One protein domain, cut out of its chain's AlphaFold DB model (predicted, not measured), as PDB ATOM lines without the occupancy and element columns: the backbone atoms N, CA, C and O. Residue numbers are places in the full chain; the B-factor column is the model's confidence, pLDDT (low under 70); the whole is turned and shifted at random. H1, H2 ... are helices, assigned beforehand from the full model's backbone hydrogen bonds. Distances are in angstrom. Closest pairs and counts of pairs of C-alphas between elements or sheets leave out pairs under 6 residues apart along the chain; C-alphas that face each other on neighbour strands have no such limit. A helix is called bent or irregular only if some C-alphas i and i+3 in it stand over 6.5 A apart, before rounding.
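This is residues 2 to 50 of the 53 residues of the protein "Transposase" of Escherichia coli (UniProt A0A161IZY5). Picture an open zigzag of three helices: the long helix H2 makes the middle stroke, H3 folds back at its far end and packs on residues 28 to 32 of H2, and H1 forms the opposite end of the zigzag, where residues 2 to 10 and 12 to 18 stick out from the rest. Only the H2 and H3 end is a real packing of helices; H1 is joined to it through its link and touches neither of them. The printed part has 49 residues with three named helices in the order H1, H2, H3 and no named strand, and its class is all helix. The whole is extended, with a radius of gyration of the C-alphas of 15.5 A, and the C-alphas span 41 by 22 by 13 A.

Start at the first printed residue with H1, residues 2 to 13, which is apart from both other helices. H1 is irregular, but only just: the C-alphas of Ala 3 and Ala 6 are 6.9 A apart. From Ser 13 a tight link of 5 residues takes you to H2, residues 19 to 34. Past H2, a short link of 6 residues brings you to H3, residues 41 to 49. H2 and H3 touch, with 4 pairs of C-alphas within 8 A, and H2 does so with residues 28 to 32 alone. Look at Lys 32 and Leu 44 for their closest C-alphas, 7.2 A apart. The two helices run opposite ways at a steep tilt of 56 degrees, and their centres are 12.8 A apart. In the backbone, H2 and H3 have every O i to N i+4 pair within hydrogen-bond range, while H1 has 6 of 8.

Find C-alpha 2 at (-46.977, -99.163, -1.771); from there H1 runs 17.5 A to C-alpha 13. Next find C-alpha 19 at (-27.320, -90.507, -5.895), where H2, the longest helix with 16 residues, begins its 22.3 A course to C-alpha 34. H3 starts at C-alpha 41 and ends 11.9 A away at C-alpha 49, at (-9.952, -81.466, -0.248).

The two C-alphas farthest apart are those of Glu 2 and Ser 50, the first and last printed residues, 43.4 A from each other. Set aside the residues that stand free, 2 to 10 and 12 to 18, and you find a body of 33 residues that spans 34 by 19 by 11 A, with a radius of gyration of 10.2 A. The printed part has no cut, and neither link is long. In the B-factor column the mean pLDDT of the printed part is 88.2, and no printed residue is under 70.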
ATOM      1  N   GLU A   2     -46.634 -99.370  -0.347       71.94
ATOM      2  CA  GLU A   2     -46.977 -99.163  -1.771       71.94
ATOM      3  C   GLU A   2     -46.861 -97.707  -2.255       71.94
ATOM      4  O   GLU A   2     -46.481 -97.476  -3.398       71.94
ATOM      5  N   ALA A   3     -47.107 -96.723  -1.381       77.81
ATOM      6  CA  ALA A   3     -47.047 -95.302  -1.736       77.81
ATOM      7  C   ALA A   3     -45.651 -94.822  -2.188       77.81
ATOM      8  O   ALA A   3     -45.560 -93.909  -3.004       77.81
ATOM      9  N   ASP A   4     -44.573 -95.452  -1.708       89.69
ATOM     10  CA  ASP A   4     -43.199 -95.034  -2.022       89.69
ATOM     11  C   ASP A   4     -42.626 -95.743  -3.256       89.69
ATOM     12  O   ASP A   4     -41.588 -95.338  -3.775       89.69
ATOM     13  N   VAL A   5     -43.291 -96.793  -3.758       92.31
ATOM     14  CA  VAL A   5     -42.776 -97.623  -4.861       92.31
ATOM     15  C   VAL A   5     -42.562 -96.788  -6.121       92.31
ATOM     16  O   VAL A   5     -41.500 -96.865  -6.731       92.31
ATOM     17  N   ALA A   6     -43.529 -95.938  -6.472       90.25
ATOM     18  CA  ALA A   6     -43.420 -95.058  -7.634       90.25
ATOM     19  C   ALA A   6     -42.250 -94.070  -7.502       90.25
ATOM     20  O   ALA A   6     -41.494 -93.873  -8.451       90.25
ATOM     21  N   ALA A   7     -42.057 -93.497  -6.310       87.00
ATOM     22  CA  ALA A   7     -40.963 -92.569  -6.041       87.00
ATOM     23  C   ALA A   7     -39.591 -93.260  -6.105       87.00
ATOM     24  O   ALA A   7     -38.643 -92.697  -6.647       87.00
ATOM     25  N   ILE A   8     -39.484 -94.488  -5.592       87.12
ATOM     26  CA  ILE A   8     -38.251 -95.285  -5.642       87.12
ATOM     27  C   ILE A   8     -37.921 -95.684  -7.084       87.12
ATOM     28  O   ILE A   8     -36.774 -95.538  -7.504       87.12
ATOM     29  N   CYS A   9     -38.908 -96.155  -7.851       90.56
ATOM     30  CA  CYS A   9     -38.721 -96.477  -9.265       90.56
ATOM     31  C   CYS A   9     -38.219 -95.256 -10.043       90.56
ATOM     32  O   CYS A   9     -37.224 -95.358 -10.756       90.56
ATOM     33  N   GLU A  10     -38.832 -94.089  -9.841       88.62
ATOM     34  CA  GLU A  10     -38.416 -92.864 -10.524       88.62
ATOM     35  C   GLU A  10     -37.022 -92.393 -10.082       88.62
ATOM     36  O   GLU A  10     -36.218 -91.971 -10.910       88.62
ATOM     37  N   ALA A  11     -36.673 -92.532  -8.800       85.94
ATOM     38  CA  ALA A  11     -35.342 -92.189  -8.299       85.94
ATOM     39  C   ALA A  11     -34.215 -93.034  -8.930       85.94
ATOM     40  O   ALA A  11     -33.084 -92.555  -9.042       85.94
ATOM     41  N   ILE A  12     -34.515 -94.275  -9.338       87.50
ATOM     42  CA  ILE A  12     -33.565 -95.190  -9.989       87.50
ATOM     43  C   ILE A  12     -33.552 -94.989 -11.511       87.50
ATOM     44  O   ILE A  12     -32.487 -95.032 -12.124       87.50
ATOM     45  N   SER A  13     -34.721 -94.805 -12.126       90.44
ATOM     46  CA  SER A  13     -34.873 -94.738 -13.585       90.44
ATOM     47  C   SER A  13     -34.631 -93.346 -14.170       90.44
ATOM     48  O   SER A  13     -34.282 -93.238 -15.348       90.44
ATOM     49  N   SER A  14     -34.793 -92.284 -13.379       90.06
ATOM     50  CA  SER A  14     -34.589 -90.916 -13.846       90.06
ATOM     51  C   SER A  14     -33.132 -90.654 -14.219       90.06
ATOM     52  O   SER A  14     -32.187 -91.030 -13.523       90.06
ATOM     53  N   ARG A  15     -32.944 -89.905 -15.311       88.50
ATOM     54  CA  ARG A  15     -31.631 -89.388 -15.726       88.50
ATOM     55  C   ARG A  15     -31.031 -88.429 -14.690       88.50
ATOM     56  O   ARG A  15     -29.813 -88.267 -14.644       88.50
ATOM     57  N   TRP A  16     -31.876 -87.781 -13.891       86.06
ATOM     58  CA  TRP A  16     -31.470 -86.850 -12.847       86.06
ATOM     59  C   TRP A  16     -31.758 -87.476 -11.487       86.06
ATOM     60  O   TRP A  16     -32.914 -87.641 -11.109       86.06
ATOM     61  N   SER A  17     -30.704 -87.807 -10.743       87.06
ATOM     62  CA  SER A  17     -30.828 -88.411  -9.418       87.06
ATOM     63  C   SER A  17     -29.920 -87.727  -8.400       87.06
ATOM     64  O   SER A  17     -28.867 -87.175  -8.731       87.06
ATOM     65  N   ASN A  18     -30.312 -87.794  -7.127       88.81
ATOM     66  CA  ASN A  18     -29.490 -87.310  -6.016       88.81
ATOM     67  C   ASN A  18     -28.366 -88.283  -5.627       88.81
ATOM     68  O   ASN A  18     -27.569 -87.961  -4.748       88.81
ATOM     69  N   GLY A  19     -28.243 -89.438  -6.292       89.00
ATOM     70  CA  GLY A  19     -27.320 -90.507  -5.895       89.00
ATOM     71  C   GLY A  19     -25.856 -90.066  -5.792       89.00
ATOM     72  O   GLY A  19     -25.156 -90.439  -4.852       89.00
ATOM     73  N   VAL A  20     -25.389 -89.199  -6.698       89.50
ATOM     74  CA  VAL A  20     -24.017 -88.654  -6.644       89.50
ATOM     75  C   VAL A  20     -23.819 -87.770  -5.407       89.50
ATOM     76  O   VAL A  20     -22.813 -87.882  -4.704       89.50
ATOM     77  N   VAL A  21     -24.789 -86.904  -5.112       92.44
ATOM     78  CA  VAL A  21     -24.753 -86.004  -3.951       92.44
ATOM     79  C   VAL A  21     -24.813 -86.809  -2.654       92.44
ATOM     80  O   VAL A  21     -24.016 -86.582  -1.741       92.44
ATOM     81  N   GLU A  22     -25.698 -87.799  -2.587       93.75
ATOM     82  CA  GLU A  22     -25.810 -88.721  -1.458       93.75
ATOM     83  C   GLU A  22     -24.519 -89.516  -1.237       93.75
ATOM     84  O   GLU A  22     -24.084 -89.670  -0.093       93.75
ATOM     85  N   GLY A  23     -23.846 -89.935  -2.313       92.75
ATOM     86  CA  GLY A  23     -22.528 -90.564  -2.260       92.75
ATOM     87  C   GLY A  23     -21.473 -89.670  -1.602       92.75
ATOM     88  O   GLY A  23     -20.760 -90.112  -0.694       92.75
ATOM     89  N   HIS A  24     -21.409 -88.389  -1.981       92.56
ATOM     90  CA  HIS A  24     -20.512 -87.419  -1.342       92.56
ATOM     91  C   HIS A  24     -20.828 -87.227   0.147       92.56
ATOM     92  O   HIS A  24     -19.918 -87.228   0.983       92.56
ATOM     93  N   VAL A  25     -22.111 -87.125   0.502       93.62
ATOM     94  CA  VAL A  25     -22.554 -87.016   1.900       93.62
ATOM     95  C   VAL A  25     -22.188 -88.274   2.691       93.62
ATOM     96  O   VAL A  25     -21.721 -88.173   3.829       93.62
ATOM     97  N   ASN A  26     -22.353 -89.460   2.105       94.69
ATOM     98  CA  ASN A  26     -21.999 -90.719   2.744       94.69
ATOM     99  C   ASN A  26     -20.486 -90.817   2.997       94.69
ATOM    100  O   ASN A  26     -20.070 -91.151   4.107       94.69
ATOM    101  N   ARG A  27     -19.652 -90.425   2.021       92.44
ATOM    102  CA  ARG A  27     -18.192 -90.343   2.188       92.44
ATOM    103  C   ARG A  27     -17.806 -89.405   3.336       92.44
ATOM    104  O   ARG A  27     -16.980 -89.773   4.171       92.44
ATOM    105  N   LEU A  28     -18.428 -88.226   3.423       92.00
ATOM    106  CA  LEU A  28     -18.188 -87.270   4.509       92.00
ATOM    107  C   LEU A  28     -18.581 -87.845   5.883       92.00
ATOM    108  O   LEU A  28     -17.820 -87.739   6.848       92.00
ATOM    109  N   LYS A  29     -19.753 -88.486   5.981       91.88
ATOM    110  CA  LYS A  29     -20.224 -89.146   7.213       91.88
ATOM    111  C   LYS A  29     -19.288 -90.275   7.641       91.88
ATOM    112  O   LYS A  29     -18.983 -90.396   8.828       91.88
ATOM    113  N   MET A  30     -18.819 -91.076   6.688       92.94
ATOM    114  CA  MET A  30     -17.862 -92.154   6.924       92.94
ATOM    115  C   MET A  30     -16.546 -91.606   7.489       92.94
ATOM    116  O   MET A  30     -16.096 -92.067   8.536       92.94
ATOM    117  N   LEU A  31     -15.995 -90.552   6.883       90.31
ATOM    118  CA  LEU A  31     -14.772 -89.907   7.355       90.31
ATOM    119  C   LEU A  31     -14.920 -89.370   8.790       90.31
ATOM    120  O   LEU A  31     -14.067 -89.603   9.642       90.31
ATOM    121  N   LYS A  32     -16.050 -88.722   9.102       90.81
ATOM    122  CA  LYS A  32     -16.361 -88.266  10.467       90.81
ATOM    123  C   LYS A  32     -16.465 -89.434  11.465       90.81
ATOM    124  O   LYS A  32     -16.022 -89.292  12.607       90.81
ATOM    125  N   ARG A  33     -17.018 -90.585  11.049       92.19
ATOM    126  CA  ARG A  33     -17.123 -91.811  11.870       92.19
ATOM    127  C   ARG A  33     -15.768 -92.456  12.142       92.19
ATOM    128  O   ARG A  33     -15.531 -92.825  13.285       92.19
ATOM    129  N   GLN A  34     -14.866 -92.523  11.159       89.69
ATOM    130  CA  GLN A  34     -13.495 -93.025  11.368       89.69
ATOM    131  C   GLN A  34     -12.747 -92.242  12.457       89.69
ATOM    132  O   GLN A  34     -11.875 -92.768  13.141       89.69
ATOM    133  N   MET A  35     -13.117 -90.978  12.647       87.56
ATOM    134  CA  MET A  35     -12.508 -90.081  13.624       87.56
ATOM    135  C   MET A  35     -13.274 -90.043  14.955       87.56
ATOM    136  O   MET A  35     -12.960 -89.223  15.819       87.56
ATOM    137  N   TYR A  36     -14.268 -90.923  15.132       87.25
ATOM    138  CA  TYR A  36     -15.132 -91.000  16.315       87.25
ATOM    139  C   TYR A  36     -15.795 -89.658  16.659       87.25
ATOM    140  O   TYR A  36     -15.918 -89.287  17.821       87.25
ATOM    141  N   GLY A  37     -16.166 -88.877  15.639       81.25
ATOM    142  CA  GLY A  37     -16.791 -87.564  15.829       81.25
ATOM    143  C   GLY A  37     -15.842 -86.448  16.279       81.25
ATOM    144  O   GLY A  37     -16.291 -85.314  16.411       81.25
ATOM    145  N   ARG A  38     -14.539 -86.718  16.441       82.50
ATOM    146  CA  ARG A  38     -13.528 -85.734  16.879       82.50
ATOM    147  C   ARG A  38     -13.018 -84.820  15.762       82.50
ATOM    148  O   ARG A  38     -12.158 -83.976  15.988       82.50
ATOM    149  N   ALA A  39     -13.520 -84.995  14.543       81.69
ATOM    150  CA  ALA A  39     -13.151 -84.163  13.410       81.69
ATOM    151  C   ALA A  39     -14.002 -82.887  13.382       81.69
ATOM    152  O   ALA A  39     -15.173 -82.925  12.998       81.69
ATOM    153  N   GLY A  40     -13.398 -81.767  13.788       84.88
ATOM    154  CA  GLY A  40     -13.938 -80.431  13.541       84.88
ATOM    155  C   GLY A  40     -13.943 -80.082  12.046       84.88
ATOM    156  O   GLY A  40     -13.438 -80.835  11.209       84.88
ATOM    157  N   PHE A  41     -14.512 -78.926  11.700       87.12
ATOM    158  CA  PHE A  41     -14.694 -78.519  10.302       87.12
ATOM    159  C   PHE A  41     -13.375 -78.416   9.520       87.12
ATOM    160  O   PHE A  41     -13.287 -78.935   8.409       87.12
ATOM    161  N   GLU A  42     -12.338 -77.814  10.103       88.88
ATOM    162  CA  GLU A  42     -11.028 -77.646   9.453       88.88
ATOM    163  C   GLU A  42     -10.386 -78.989   9.086       88.88
ATOM    164  O   GLU A  42      -9.922 -79.185   7.962       88.88
ATOM    165  N   LEU A  43     -10.440 -79.949  10.009       87.06
ATOM    166  CA  LEU A  43      -9.867 -81.278   9.831       87.06
ATOM    167  C   LEU A  43     -10.653 -82.116   8.812       87.06
ATOM    168  O   LEU A  43     -10.062 -82.826   7.995       87.06
ATOM    169  N   LEU A  44     -11.987 -82.007   8.814       88.88
ATOM    170  CA  LEU A  44     -12.824 -82.606   7.770       88.88
ATOM    171  C   LEU A  44     -12.515 -82.000   6.398       88.88
ATOM    172  O   LEU A  44     -12.352 -82.741   5.431       88.88
ATOM    173  N   ARG A  45     -12.384 -80.672   6.314       89.50
ATOM    174  CA  ARG A  45     -12.068 -79.960   5.072       89.50
ATOM    175  C   ARG A  45     -10.739 -80.427   4.483       89.50
ATOM    176  O   ARG A  45     -10.700 -80.755   3.301       89.50
ATOM    177  N   GLN A  46      -9.686 -80.518   5.296       89.06
ATOM    178  CA  GLN A  46      -8.372 -80.995   4.854       89.06
ATOM    179  C   GLN A  46      -8.438 -82.410   4.268       89.06
ATOM    180  O   GLN A  46      -7.919 -82.642   3.186       89.06
ATOM    181  N   ARG A  47      -9.135 -83.347   4.920       86.06
ATOM    182  CA  ARG A  47      -9.240 -84.739   4.441       86.06
ATOM    183  C   ARG A  47     -10.152 -84.926   3.225       86.06
ATOM    184  O   ARG A  47     -10.031 -85.926   2.524       86.06
ATOM    185  N   VAL A  48     -11.094 -84.010   2.992       88.56
ATOM    186  CA  VAL A  48     -11.965 -84.039   1.805       88.56
ATOM    187  C   VAL A  48     -11.280 -83.389   0.602       88.56
ATOM    188  O   VAL A  48     -11.386 -83.923  -0.500       88.56
ATOM    189  N   MET A  49     -10.593 -82.259   0.811       86.62
ATOM    190  CA  MET A  49      -9.952 -81.466  -0.248       86.62
ATOM    191  C   MET A  49      -8.535 -81.925  -0.593       86.62
ATOM    192  O   MET A  49      -8.092 -81.689  -1.710       86.62
ATOM    193  N   SER A  50      -7.836 -82.581   0.334       72.69
ATOM    194  CA  SER A  50      -6.580 -83.273   0.058       72.69
ATOM    195  C   SER A  50      -6.892 -84.758  -0.109       72.69
ATOM    196  O   SER A  50      -6.885 -85.490   0.887       72.69
TER     197      SER A  50